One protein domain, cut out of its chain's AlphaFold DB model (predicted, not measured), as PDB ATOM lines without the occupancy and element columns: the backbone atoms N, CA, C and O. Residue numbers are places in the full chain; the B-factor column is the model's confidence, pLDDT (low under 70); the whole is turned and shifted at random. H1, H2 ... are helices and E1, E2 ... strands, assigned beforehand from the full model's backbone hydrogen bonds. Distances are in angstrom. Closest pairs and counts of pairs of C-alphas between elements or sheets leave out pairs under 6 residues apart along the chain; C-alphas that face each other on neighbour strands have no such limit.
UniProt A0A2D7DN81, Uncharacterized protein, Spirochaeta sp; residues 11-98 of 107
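This is residues 11 to 98 of the 107 residues of an uncharacterized protein of Spirochaeta sp (UniProt A0A2D7DN81). A small, strongly twisted sheet of three strands, E1, E2 and E3, stands between two groups of helices: the short helices H2 and H3 towards one end of the long axis, and the longer H1 and H4, side by side at a tilt, towards the other. H2 covers E2 and E3 on one face, while H4 only grazes the sheet with its residues 81 to 84. The printed part has 88 residues with four named helices and three named strands, in the order H1 E1 H2 H3 E2 E3 H4; the sheet runs E1 E2 E3, antiparallel throughout, and the class is mixed, helices and strands. It is compact, with a radius of gyration of the C-alphas of 13.0 A and spans of 40 by 28 by 20 A.

After residues 11 to 16, H1 covers residues 17 to 29, from C-alpha 17 at (-45.474, -23.552, -46.642), and is 18.3 A long. E1 is residues 33 to 37, H2 residues 39 to 45 and H3 residues 51 to 57. E2, residues 63 to 68, begins with C-alpha 63 at (-40.509, -38.653, -43.657) and is 16.4 A long. E3, residues 74 to 79, is 16.3 A long. H4, residues 81 to 98, is 25.4 A long and ends with C-alpha 98 at (-47.144, -27.338, -66.896).

E2 is the inner strand of the sheet. E1 and E2 are antiparallel at 146 degrees, with N 35 and O 66 within hydrogen-bond range at 2.9 A. E2 and E3 form a hairpin at 159 degrees, with N 67 and O 75 at 2.8 A. H2 is on the sheet at a height of 8.8 A, over E3 and only just over E2, where 3 of its 7 C-alphas fall; its closest C-alpha to E3 is that of Leu 42, 6.2 A from that of Thr 76. On the local plane it runs slantwise to E3 at 38 degrees. H3 is close to H2 but not clearly touching, the C-alphas of Asp 43 and Leu 57 being closest at 6.1 A. The closest C-alphas of E2 and H4 are those of Val 63 and Glu 81, 6.1 A apart. H1 and H4 touch, closest at the C-alphas of Ala 24 and Ala 91, 4.9 A, with a steep tilt of 42 degrees, the same way. H1 is only just not on the sheet, with 4 pairs of C-alphas within 10 A. H2 and H4 are apart. In H1, H2 and H4 every O i to N i+4 pair is within hydrogen-bond range; in H3 1 of 3 is, beside 2 of 4 O i to N i+3 pairs.

The two C-alphas farthest apart are those of Glu 49 and Leu 97, 40.8 A. The printed part has no cut, and the six links between its elements are tight. Mean pLDDT of the printed part is 77.5; it is under 70 in residues 11 to 16 and 48 to 61.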
ATOM      1  N   SER A  11     -29.879 -26.499 -45.034       50.75
ATOM      2  CA  SER A  11     -31.071 -26.676 -44.203       50.75
ATOM      3  C   SER A  11     -31.682 -28.055 -44.418       50.75
ATOM      4  O   SER A  11     -32.554 -28.254 -45.257       50.75
ATOM      5  N   HIS A  12     -31.296 -29.002 -43.571       65.19
ATOM      6  CA  HIS A  12     -31.847 -30.360 -43.556       65.19
ATOM      7  C   HIS A  12     -33.312 -30.442 -43.060       65.19
ATOM      8  O   HIS A  12     -33.882 -31.532 -42.945       65.19
ATOM      9  N   ARG A  13     -33.935 -29.295 -42.756       58.59
ATOM     10  CA  ARG A  13     -35.347 -29.149 -42.380       58.59
ATOM     11  C   ARG A  13     -36.016 -28.060 -43.211       58.59
ATOM     12  O   ARG A  13     -35.470 -26.970 -43.372       58.59
ATOM     13  N   LEU A  14     -37.232 -28.348 -43.662       65.06
ATOM     14  CA  LEU A  14     -38.141 -27.365 -44.246       65.06
ATOM     15  C   LEU A  14     -39.200 -26.996 -43.218       65.06
ATOM     16  O   LEU A  14     -39.898 -27.873 -42.716       65.06
ATOM     17  N   ASN A  15     -39.308 -25.706 -42.906       62.97
ATOM     18  CA  ASN A  15     -40.109 -25.201 -41.789       62.97
ATOM     19  C   ASN A  15     -41.177 -24.194 -42.247       62.97
ATOM     20  O   ASN A  15     -41.480 -23.241 -41.531       62.97
ATOM     21  N   GLY A  16     -41.770 -24.373 -43.431       67.62
ATOM     22  CA  GLY A  16     -42.853 -23.491 -43.859       67.62
ATOM     23  C   GLY A  16     -43.455 -23.810 -45.220       67.62
ATOM     24  O   GLY A  16     -42.808 -24.401 -46.081       67.62
ATOM     25  N   LEU A  17     -44.701 -23.367 -45.411       72.44
ATOM     26  CA  LEU A  17     -45.474 -23.552 -46.642       72.44
ATOM     27  C   LEU A  17     -44.796 -22.915 -47.863       72.44
ATOM     28  O   LEU A  17     -44.692 -23.565 -48.895       72.44
ATOM     29  N   VAL A  18     -44.270 -21.693 -47.724       74.06
ATOM     30  CA  VAL A  18     -43.588 -20.970 -48.817       74.06
ATOM     31  C   VAL A  18     -42.411 -21.782 -49.367       74.06
ATOM     32  O   VAL A  18     -42.289 -21.976 -50.569       74.06
ATOM     33  N   GLN A  19     -41.599 -22.366 -48.480       75.75
ATOM     34  CA  GLN A  19     -40.452 -23.185 -48.884       75.75
ATOM     35  C   GLN A  19     -40.875 -24.469 -49.615       75.75
ATOM     36  O   GLN A  19     -40.129 -24.956 -50.462       75.75
ATOM     37  N   ILE A  20     -42.049 -25.018 -49.280       81.81
ATOM     38  CA  ILE A  20     -42.626 -26.203 -49.926       81.81
ATOM     39  C   ILE A  20     -43.183 -25.863 -51.308       81.81
ATOM     40  O   ILE A  20     -42.998 -26.644 -52.239       81.81
ATOM     41  N   GLU A  21     -43.841 -24.714 -51.455       81.44
ATOM     42  CA  GLU A  21     -44.353 -24.237 -52.742       81.44
ATOM     43  C   GLU A  21     -43.216 -23.979 -53.730       81.44
ATOM     44  O   GLU A  21     -43.248 -24.511 -54.843       81.44
ATOM     45  N   ASP A  22     -42.176 -23.263 -53.295       81.62
ATOM     46  CA  ASP A  22     -41.017 -22.981 -54.141       81.62
ATOM     47  C   ASP A  22     -40.267 -24.271 -54.515       81.62
ATOM     48  O   ASP A  22     -39.895 -24.461 -55.676       81.62
ATOM     49  N   LEU A  23     -40.107 -25.202 -53.564       81.44
ATOM     50  CA  LEU A  23     -39.489 -26.505 -53.826       81.44
ATOM     51  C   LEU A  23     -40.302 -27.327 -54.832       81.44
ATOM     52  O   LEU A  23     -39.736 -27.873 -55.775       81.44
ATOM     53  N   ALA A  24     -41.625 -27.397 -54.672       84.44
ATOM     54  CA  ALA A  24     -42.494 -28.117 -55.599       84.44
ATOM     55  C   ALA A  24     -42.459 -27.506 -57.008       84.44
ATOM     56  O   ALA A  24     -42.405 -28.239 -57.998       84.44
ATOM     57  N   ALA A  25     -42.466 -26.175 -57.117       83.94
ATOM     58  CA  ALA A  25     -42.355 -25.482 -58.397       83.94
ATOM     59  C   ALA A  25     -41.008 -25.764 -59.073       83.94
ATOM     60  O   ALA A  25     -40.970 -26.106 -60.259       83.94
ATOM     61  N   TYR A  26     -39.911 -25.694 -58.315       83.12
ATOM     62  CA  TYR A  26     -38.581 -25.994 -58.827       83.12
ATOM     63  C   TYR A  26     -38.449 -27.443 -59.293       83.12
ATOM     64  O   TYR A  26     -38.013 -27.692 -60.422       83.12
ATOM     65  N   CYS A  27     -38.865 -28.400 -58.458       84.31
ATOM     66  CA  CYS A  27     -38.792 -29.819 -58.780       84.31
ATOM     67  C   CYS A  27     -39.569 -30.148 -60.057       84.31
ATOM     68  O   CYS A  27     -39.042 -30.847 -60.926       84.31
ATOM     69  N   THR A  28     -40.772 -29.592 -60.222       84.19
ATOM     70  CA  THR A  28     -41.559 -29.767 -61.450       84.19
ATOM     71  C   THR A  28     -40.880 -29.119 -62.660       84.19
ATOM     72  O   THR A  28     -40.773 -29.760 -63.706       84.19
ATOM     73  N   HIS A  29     -40.384 -27.881 -62.542       84.06
ATOM     74  CA  HIS A  29     -39.751 -27.171 -63.660       84.06
ATOM     75  C   HIS A  29     -38.495 -27.890 -64.171       84.06
ATOM     76  O   HIS A  29     -38.305 -28.041 -65.379       84.06
ATOM     77  N   HIS A  30     -37.655 -28.372 -63.255       82.00
ATOM     78  CA  HIS A  30     -36.375 -29.005 -63.577       82.00
ATOM     79  C   HIS A  30     -36.440 -30.532 -63.682       82.00
ATOM     80  O   HIS A  30     -35.400 -31.168 -63.863       82.00
ATOM     81  N   LYS A  31     -37.648 -31.114 -63.605       83.19
ATOM     82  CA  LYS A  31     -37.895 -32.564 -63.650       83.19
ATOM     83  C   LYS A  31     -37.027 -33.331 -62.648       83.19
ATOM     84  O   LYS A  31     -36.418 -34.343 -62.984       83.19
ATOM     85  N   ILE A  32     -36.943 -32.806 -61.430       84.38
ATOM     86  CA  ILE A  32     -36.202 -33.428 -60.336       84.38
ATOM     87  C   ILE A  32     -36.927 -34.712 -59.935       84.38
ATOM     88  O   ILE A  32     -38.136 -34.699 -59.689       84.38
ATOM     89  N   GLN A  33     -36.195 -35.821 -59.875       85.94
ATOM     90  CA  GLN A  33     -36.713 -37.095 -59.389       85.94
ATOM     91  C   GLN A  33     -36.836 -37.043 -57.869       85.94
ATOM     92  O   GLN A  33     -35.946 -36.527 -57.195       85.94
ATOM     93  N   VAL A  34     -37.937 -37.567 -57.329       85.81
ATOM     94  CA  VAL A  34     -38.235 -37.514 -55.893       85.81
ATOM     95  C   VAL A  34     -38.570 -38.903 -55.376       85.81
ATOM     96  O   VAL A  34     -39.445 -39.570 -55.924       85.81
ATOM     97  N   GLU A  35     -37.882 -39.327 -54.320       87.56
ATOM     98  CA  GLU A  35     -37.941 -40.689 -53.787       87.56
ATOM     99  C   GLU A  35     -38.088 -40.702 -52.267       87.56
ATOM    100  O   GLU A  35     -37.534 -39.857 -51.566       87.56
ATOM    101  N   TYR A  36     -38.806 -41.700 -51.753       88.12
ATOM    102  CA  TYR A  36     -38.833 -42.003 -50.323       88.12
ATOM    103  C   TYR A  36     -37.620 -42.837 -49.961       88.12
ATOM    104  O   TYR A  36     -37.346 -43.837 -50.620       88.12
ATOM    105  N   ILE A  37     -36.934 -42.438 -48.897       85.94
ATOM    106  CA  ILE A  37     -35.751 -43.143 -48.407       85.94
ATOM    107  C   ILE A  37     -35.910 -43.477 -46.930       85.94
ATOM    108  O   ILE A  37     -36.714 -42.876 -46.214       85.94
ATOM    109  N   SER A  38     -35.149 -44.457 -46.466       85.81
ATOM    110  CA  SER A  38     -35.096 -44.798 -45.047       85.81
ATOM    111  C   SER A  38     -34.345 -43.735 -44.233       85.81
ATOM    112  O   SER A  38     -33.548 -42.960 -44.768       85.81
ATOM    113  N   LYS A  39     -34.550 -43.727 -42.906       82.44
ATOM    114  CA  LYS A  39     -33.742 -42.898 -41.995       82.44
ATOM    115  C   LYS A  39     -32.249 -43.233 -42.122       82.44
ATOM    116  O   LYS A  39     -31.436 -42.329 -42.161       82.44
ATOM    117  N   GLN A  40     -31.900 -44.512 -42.260       82.56
ATOM    118  CA  GLN A  40     -30.506 -44.957 -42.400       82.56
ATOM    119  C   GLN A  40     -29.837 -44.372 -43.649       82.56
ATOM    120  O   GLN A  40     -28.695 -43.928 -43.589       82.56
ATOM    121  N   GLU A  41     -30.555 -44.329 -44.774       82.12
ATOM    122  CA  GLU A  41     -30.060 -43.699 -46.001       82.12
ATOM    123  C   GLU A  41     -29.932 -42.180 -45.881       82.12
ATOM    124  O   GLU A  41     -29.005 -41.604 -46.450       82.12
ATOM    125  N   LEU A  42     -30.857 -41.528 -45.170       81.81
ATOM    126  CA  LEU A  42     -30.753 -40.102 -44.877       81.81
ATOM    127  C   LEU A  42     -29.523 -39.835 -44.007       81.81
ATOM    128  O   LEU A  42     -28.693 -39.010 -44.372       81.81
ATOM    129  N   ASP A  43     -29.380 -40.562 -42.904       78.19
ATOM    130  CA  ASP A  43     -28.287 -40.390 -41.952       78.19
ATOM    131  C   ASP A  43     -26.921 -40.611 -42.628       78.19
ATOM    132  O   ASP A  43     -25.996 -39.839 -42.405       78.19
ATOM    133  N   ALA A  44     -26.812 -41.593 -43.533       79.56
ATOM    134  CA  ALA A  44     -25.597 -41.848 -44.314       79.56
ATOM    135  C   ALA A  44     -25.268 -40.757 -45.353       79.56
ATOM    136  O   ALA A  44     -24.131 -40.664 -45.810       79.56
ATOM    137  N   SER A  45     -26.259 -39.960 -45.759       75.44
ATOM    138  CA  SER A  45     -26.086 -38.863 -46.725       75.44
ATOM    139  C   SER A  45     -25.760 -37.517 -46.076       75.44
ATOM    140  O   SER A  45     -25.460 -36.553 -46.778       75.44
ATOM    141  N   ILE A  46     -25.850 -37.439 -44.748       73.44
ATOM    142  CA  ILE A  46     -25.609 -36.227 -43.978       73.44
ATOM    143  C   ILE A  46     -24.150 -36.218 -43.516       73.44
ATOM    144  O   ILE A  46     -23.685 -37.164 -42.886       73.44
ATOM    145  N   ASP A  47     -23.444 -35.120 -43.787       70.38
ATOM    146  CA  ASP A  47     -22.115 -34.884 -43.226       70.38
ATOM    147  C   ASP A  47     -22.243 -34.449 -41.751       70.38
ATOM    148  O   ASP A  47     -22.773 -33.362 -41.479       70.38
ATOM    149  N   PRO A  48     -21.787 -35.270 -40.786       64.69
ATOM    150  CA  PRO A  48     -21.959 -34.999 -39.363       64.69
ATOM    151  C   PRO A  48     -21.147 -33.796 -38.858       64.69
ATOM    152  O   PRO A  48     -21.385 -33.358 -37.731       64.69
ATOM    153  N   GLU A  49     -20.210 -33.250 -39.645       68.25
ATOM    154  CA  GLU A  49     -19.347 -32.139 -39.215       68.25
ATOM    155  C   GLU A  49     -20.050 -30.769 -39.199       68.25
ATOM    156  O   GLU A  49     -19.498 -29.790 -38.691       68.25
ATOM    157  N   THR A  50     -21.291 -30.672 -39.691       62.97
ATOM    158  CA  THR A  50     -22.062 -29.419 -39.650       62.97
ATOM    159  C   THR A  50     -23.080 -29.398 -38.502       62.97
ATOM    160  O   THR A  50     -23.799 -30.358 -38.241       62.97
ATOM    161  N   THR A  51     -23.204 -28.267 -37.798       54.75
ATOM    162  CA  THR A  51     -24.121 -28.140 -36.643       54.75
ATOM    163  C   THR A  51     -25.590 -28.370 -37.031       54.75
ATOM    164  O   THR A  51     -26.391 -28.851 -36.235       54.75
ATOM    165  N   THR A  52     -25.957 -28.054 -38.276       58.53
ATOM    166  CA  THR A  52     -27.318 -28.240 -38.798       58.53
ATOM    167  C   THR A  52     -27.615 -29.699 -39.164       58.53
ATOM    168  O   THR A  52     -28.771 -30.116 -39.087       58.53
ATOM    169  N   ALA A  53     -26.590 -30.487 -39.503       60.84
ATOM    170  CA  ALA A  53     -26.692 -31.922 -39.754       60.84
ATOM    171  C   ALA A  53     -27.049 -32.711 -38.487       60.84
ATOM    172  O   ALA A  53     -27.966 -33.535 -38.512       60.84
ATOM    173  N   GLN A  54     -26.398 -32.406 -37.359       59.03
ATOM    174  CA  GLN A  54     -26.636 -33.106 -36.089       59.03
ATOM    175  C   GLN A  54     -28.092 -33.002 -35.617       59.03
ATOM    176  O   GLN A  54     -28.698 -34.014 -35.268       59.03
ATOM    177  N   CYS A  55     -28.716 -31.822 -35.719       61.12
ATOM    178  CA  CYS A  55     -30.120 -31.647 -35.333       61.12
ATOM    179  C   CYS A  55     -31.093 -32.540 -36.126       61.12
ATOM    180  O   CYS A  55     -32.181 -32.862 -35.637       61.12
ATOM    181  N   VAL A  56     -30.750 -32.926 -37.358       64.50
ATOM    182  CA  VAL A  56     -31.601 -33.790 -38.192       64.50
ATOM    183  C   VAL A  56     -31.385 -35.267 -37.915       64.50
ATOM    184  O   VAL A  56     -32.374 -36.007 -37.907       64.50
ATOM    185  N   LEU A  57     -30.155 -35.665 -37.592       66.31
ATOM    186  CA  LEU A  57     -29.820 -37.017 -37.133       66.31
ATOM    187  C   LEU A  57     -30.517 -37.347 -35.798       66.31
ATOM    188  O   LEU A  57     -31.144 -38.403 -35.653       66.31
ATOM    189  N   GLU A  58     -30.485 -36.400 -34.855       67.75
ATOM    190  CA  GLU A  58     -31.051 -36.541 -33.502       67.75
ATOM    191  C   GLU A  58     -32.579 -36.435 -33.452       67.75
ATOM    192  O   GLU A  58     -33.211 -36.831 -32.476       67.75
ATOM    193  N   SER A  59     -33.209 -35.913 -34.506       66.62
ATOM    194  CA  SER A  59     -34.665 -35.807 -34.546       66.62
ATOM    195  C   SER A  59     -35.335 -37.189 -34.615       66.62
ATOM    196  O   SER A  59     -34.863 -38.110 -35.289       66.62
ATOM    197  N   GLU A  60     -36.516 -37.327 -34.016       65.69
ATOM    198  CA  GLU A  60     -37.403 -38.486 -34.188       65.69
ATOM    199  C   GLU A  60     -38.670 -38.109 -34.980       65.69
ATOM    200  O   GLU A  60     -39.094 -36.955 -34.977       65.69
ATOM    201  N   GLY A  61     -39.231 -39.066 -35.733       69.94
ATOM    202  CA  GLY A  61     -40.422 -38.867 -36.582       69.94
ATOM    203  C   GLY A  61     -40.206 -38.116 -37.910       69.94
ATOM    204  O   GLY A  61     -39.126 -37.608 -38.198       69.94
ATOM    205  N   GLY A  62     -41.234 -38.051 -38.757       78.38
ATOM    206  CA  GLY A  62     -41.160 -37.427 -40.087       78.38
ATOM    207  C   GLY A  62     -40.662 -38.361 -41.196       78.38
ATOM    208  O   GLY A  62     -40.200 -39.471 -40.947       78.38
ATOM    209  N   VAL A  63     -40.779 -37.894 -42.435       81.19
ATOM    210  CA  VAL A  63     -40.509 -38.653 -43.657       81.19
ATOM    211  C   VAL A  63     -39.219 -38.162 -44.300       81.19
ATOM    212  O   VAL A  63     -38.987 -36.954 -44.398       81.19
ATOM    213  N   CYS A  64     -38.391 -39.106 -44.737       85.56
ATOM    214  CA  CYS A  64     -37.124 -38.833 -45.402       85.56
ATOM    215  C   CYS A  64     -37.319 -38.925 -46.917       85.56
ATOM    216  O   CYS A  64     -37.891 -39.894 -47.424       85.56
ATOM    217  N   ILE A  65     -36.875 -37.896 -47.632       85.00
ATOM    218  CA  ILE A  65     -37.091 -37.752 -49.069       85.00
ATOM    219  C   ILE A  65     -35.767 -37.409 -49.735       85.00
ATOM    220  O   ILE A  65     -35.038 -36.541 -49.256       85.00
ATOM    221  N   ARG A  66     -35.477 -38.070 -50.852       85.69
ATOM    222  CA  ARG A  66     -34.349 -37.779 -51.733       85.69
ATOM    223  C   ARG A  66     -34.843 -37.068 -52.985       85.69
ATOM    224  O   ARG A  66     -35.822 -37.486 -53.595       85.69
ATOM    225  N   PHE A  67     -34.138 -36.018 -53.364       84.44
ATOM    226  CA  PHE A  67     -34.325 -35.259 -54.588       84.44
ATOM    227  C   PHE A  67     -33.076 -35.439 -55.445       84.44
ATOM    228  O   PHE A  67     -31.980 -35.124 -54.986       84.44
ATOM    229  N   THR A  68     -33.241 -35.930 -56.669       83.44
ATOM    230  CA  THR A  68     -32.141 -36.195 -57.602       83.44
ATOM    231  C   THR A  68     -32.339 -35.362 -58.859       83.44
ATOM    232  O   THR A  68     -33.309 -35.536 -59.602       83.44
ATOM    233  N   ALA A  69     -31.430 -34.423 -59.090       80.19
ATOM    234  CA  ALA A  69     -31.408 -33.624 -60.301       80.19
ATOM    235  C   ALA A  69     -30.875 -34.431 -61.488       80.19
ATOM    236  O   ALA A  69     -30.089 -35.362 -61.336       80.19
ATOM    237  N   HIS A  70     -31.241 -34.018 -62.702       77.94
ATOM    238  CA  HIS A  70     -30.705 -34.609 -63.934       77.94
ATOM    239  C   HIS A  70     -29.182 -34.427 -64.079       77.94
ATOM    240  O   HIS A  70     -28.547 -35.146 -64.842       77.94
ATOM    241  N   THR A  71     -28.601 -33.467 -63.353       77.94
ATOM    242  CA  THR A  71     -27.154 -33.230 -63.242       77.94
ATOM    243  C   THR A  71     -26.447 -34.252 -62.346       77.94
ATOM    244  O   THR A  71     -25.221 -34.271 -62.312       77.94
ATOM    245  N   GLY A  72     -27.195 -35.098 -61.629       72.88
ATOM    246  CA  GLY A  72     -26.672 -36.028 -60.626       72.88
ATOM    247  C   GLY A  72     -26.532 -35.418 -59.229       72.88
ATOM    248  O   GLY A  72     -26.131 -36.119 -58.305       72.88
ATOM    249  N   GLU A  73     -26.876 -34.141 -59.049       74.75
ATOM    250  CA  GLU A  73     -26.919 -33.512 -57.727       74.75
ATOM    251  C   GLU A  73     -28.052 -34.119 -56.893       74.75
ATOM    252  O   GLU A  73     -29.193 -34.222 -57.352       74.75
ATOM    253  N   VAL A  74     -27.732 -34.522 -55.662       74.75
ATOM    254  CA  VAL A  74     -28.661 -35.196 -54.753       74.75
ATOM    255  C   VAL A  74     -28.801 -34.398 -53.471       74.75
ATOM    256  O   VAL A  74     -27.811 -33.963 -52.887       74.75
ATOM    257  N   ILE A  75     -30.042 -34.240 -53.017       77.19
ATOM    258  CA  ILE A  75     -30.362 -33.616 -51.734       77.19
ATOM    259  C   ILE A  75     -31.334 -34.504 -50.993       77.19
ATOM    260  O   ILE A  75     -32.322 -34.976 -51.552       77.19
ATOM    261  N   THR A  76     -31.064 -34.716 -49.718       77.81
ATOM    262  CA  THR A  76     -31.908 -35.499 -48.828       77.81
ATOM    263  C   THR A  76     -32.450 -34.592 -47.733       77.81
ATOM    264  O   THR A  76     -31.727 -33.823 -47.102       77.81
ATOM    265  N   ILE A  77     -33.767 -34.628 -47.546       78.31
ATOM    266  CA  ILE A  77     -34.470 -33.754 -46.608       78.31
ATOM    267  C   ILE A  77     -35.377 -34.602 -45.737       78.31
ATOM    268  O   ILE A  77     -36.023 -35.545 -46.203       78.31
ATOM    269  N   ARG A  78     -35.473 -34.215 -44.467       79.31
ATOM    270  CA  ARG A  78     -36.490 -34.719 -43.556       79.31
ATOM    271  C   ARG A  78     -37.562 -33.666 -43.331       79.31
ATOM    272  O   ARG A  78     -37.261 -32.522 -42.994       79.31
ATOM    273  N   MET A  79     -38.822 -34.055 -43.482       80.12
ATOM    274  CA  MET A  79     -39.968 -33.176 -43.237       80.12
ATOM    275  C   MET A  79     -41.105 -33.930 -42.553       80.12
ATOM    276  O   MET A  79     -41.132 -35.157 -42.546       80.12
ATOM    277  N   SER A  80     -42.055 -33.217 -41.950       82.25
ATOM    278  CA  SER A  80     -43.244 -33.866 -41.389       82.25
ATOM    279  C   SER A  80     -44.139 -34.433 -42.498       82.25
ATOM    280  O   SER A  80     -44.141 -33.942 -43.628       82.25
ATOM    281  N   GLU A  81     -44.951 -35.441 -42.169       83.06
ATOM    282  CA  GLU A  81     -45.940 -36.005 -43.104       83.06
ATOM    283  C   GLU A  81     -46.910 -34.945 -43.642       83.06
ATOM    284  O   GLU A  81     -47.289 -34.971 -44.812       83.06
ATOM    285  N   TYR A  82     -47.269 -33.966 -42.808       83.56
ATOM    286  CA  TYR A  82     -48.104 -32.838 -43.209       83.56
ATOM    287  C   TYR A  82     -47.459 -32.011 -44.334       83.56
ATOM    288  O   TYR A  82     -48.096 -31.754 -45.356       83.56
ATOM    289  N   LEU A  83     -46.184 -31.637 -44.179       81.88
ATOM    290  CA  LEU A  83     -45.457 -30.866 -45.194       81.88
ATOM    291  C   LEU A  83     -45.243 -31.673 -46.478       81.88
ATOM    292  O   LEU A  83     -45.325 -31.118 -47.571       81.88
ATOM    293  N   LEU A  84     -45.053 -32.988 -46.359       84.50
ATOM    294  CA  LEU A  84     -44.999 -33.880 -47.511       84.50
ATOM    295  C   LEU A  84     -46.321 -33.898 -48.291       84.50
ATOM    296  O   LEU A  84     -46.318 -33.874 -49.522       84.50
ATOM    297  N   ASN A  85     -47.455 -33.962 -47.596       86.44
ATOM    298  CA  ASN A  85     -48.761 -33.959 -48.251       86.44
ATOM    299  C   ASN A  85     -49.014 -32.635 -48.982       86.44
ATOM    300  O   ASN A  85     -49.485 -32.646 -50.120       86.44
ATOM    301  N   LEU A  86     -48.618 -31.510 -48.380       85.00
ATOM    302  CA  LEU A  86     -48.636 -30.206 -49.046       85.00
ATOM    303  C   LEU A  86     -47.741 -30.189 -50.289       85.00
ATOM    304  O   LEU A  86     -48.192 -29.775 -51.356       85.00
ATOM    305  N   TYR A  87     -46.512 -30.702 -50.179       86.44
ATOM    306  CA  TYR A  87     -45.591 -30.821 -51.310       86.44
ATOM    307  C   TYR A  87     -46.218 -31.605 -52.466       86.44
ATOM    308  O   TYR A  87     -46.230 -31.127 -53.597       86.44
ATOM    309  N   ARG A  88     -46.792 -32.784 -52.191       87.12
ATOM    310  CA  ARG A  88     -47.440 -33.624 -53.212       87.12
ATOM    311  C   ARG A  88     -48.584 -32.891 -53.905       87.12
ATOM    312  O   ARG A  88     -48.676 -32.937 -55.129       87.12
ATOM    313  N   SER A  89     -49.423 -32.204 -53.131       88.00
ATOM    314  CA  SER A  89     -50.539 -31.423 -53.670       88.00
ATOM    315  C   SER A  89     -50.046 -30.335 -54.625       88.00
ATOM    316  O   SER A  89     -50.552 -30.218 -55.739       88.00
ATOM    317  N   ARG A  90     -49.020 -29.577 -54.221       87.25
ATOM    318  CA  ARG A  90     -48.432 -28.508 -55.039       87.25
ATOM    319  C   ARG A  90     -47.694 -29.040 -56.261       87.25
ATOM    320  O   ARG A  90     -47.809 -28.473 -57.341       87.25
ATOM    321  N   ALA A  91     -46.971 -30.149 -56.129       85.25
ATOM    322  CA  ALA A  91     -46.291 -30.781 -57.253       85.25
ATOM    323  C   ALA A  91     -47.292 -31.254 -58.320       85.25
ATOM    324  O   ALA A  91     -47.064 -31.018 -59.506       85.25
ATOM    325  N   ALA A  92     -48.416 -31.852 -57.908       86.38
ATOM    326  CA  ALA A  92     -49.483 -32.274 -58.814       86.38
ATOM    327  C   ALA A  92     -50.158 -31.083 -59.517       86.38
ATOM    328  O   ALA A  92     -50.336 -31.109 -60.735       86.38
ATOM    329  N   GLU A  93     -50.471 -30.019 -58.774       87.56
ATOM    330  CA  GLU A  93     -51.003 -28.765 -59.326       87.56
ATOM    331  C   GLU A  93     -50.044 -28.156 -60.362       87.56
ATOM    332  O   GLU A  93     -50.436 -27.860 -61.490       87.56
ATOM    333  N   ASN A  94     -48.754 -28.067 -60.029       83.62
ATOM    334  CA  ASN A  94     -47.731 -27.543 -60.931       83.62
ATOM    335  C   ASN A  94     -47.544 -28.418 -62.177       83.62
ATOM    336  O   ASN A  94     -47.338 -27.891 -63.269       83.62
ATOM    337  N   GLN A  95     -47.612 -29.748 -62.044       81.38
ATOM    338  CA  GLN A  95     -47.555 -30.660 -63.191       81.38
ATOM    339  C   GLN A  95     -48.758 -30.470 -64.114       81.38
ATOM    340  O   GLN A  95     -48.592 -30.429 -65.333       81.38
ATOM    341  N   TRP A  96     -49.952 -30.309 -63.543       82.75
ATOM    342  CA  TRP A  96     -51.167 -30.034 -64.302       82.75
ATOM    343  C   TRP A  96     -51.068 -28.706 -65.066       82.75
ATOM    344  O   TRP A  96     -51.302 -28.681 -66.276       82.75
ATOM    345  N   LEU A  97     -50.614 -27.630 -64.412       79.31
ATOM    346  CA  LEU A  97     -50.373 -26.327 -65.047       79.31
ATOM    347  C   LEU A  97     -49.294 -26.397 -66.144       79.31
ATOM    348  O   LEU A  97     -49.447 -25.815 -67.222       79.31
ATOM    349  N   ALA A  98     -48.206 -27.134 -65.910       76.94
ATOM    350  CA  ALA A  98     -47.144 -27.338 -66.896       76.94
ATOM    351  C   ALA A  98     -47.621 -28.143 -68.119       76.94
ATOM    352  O   ALA A  98     -47.125 -27.941 -69.229       76.94
TER     353      ALA A  98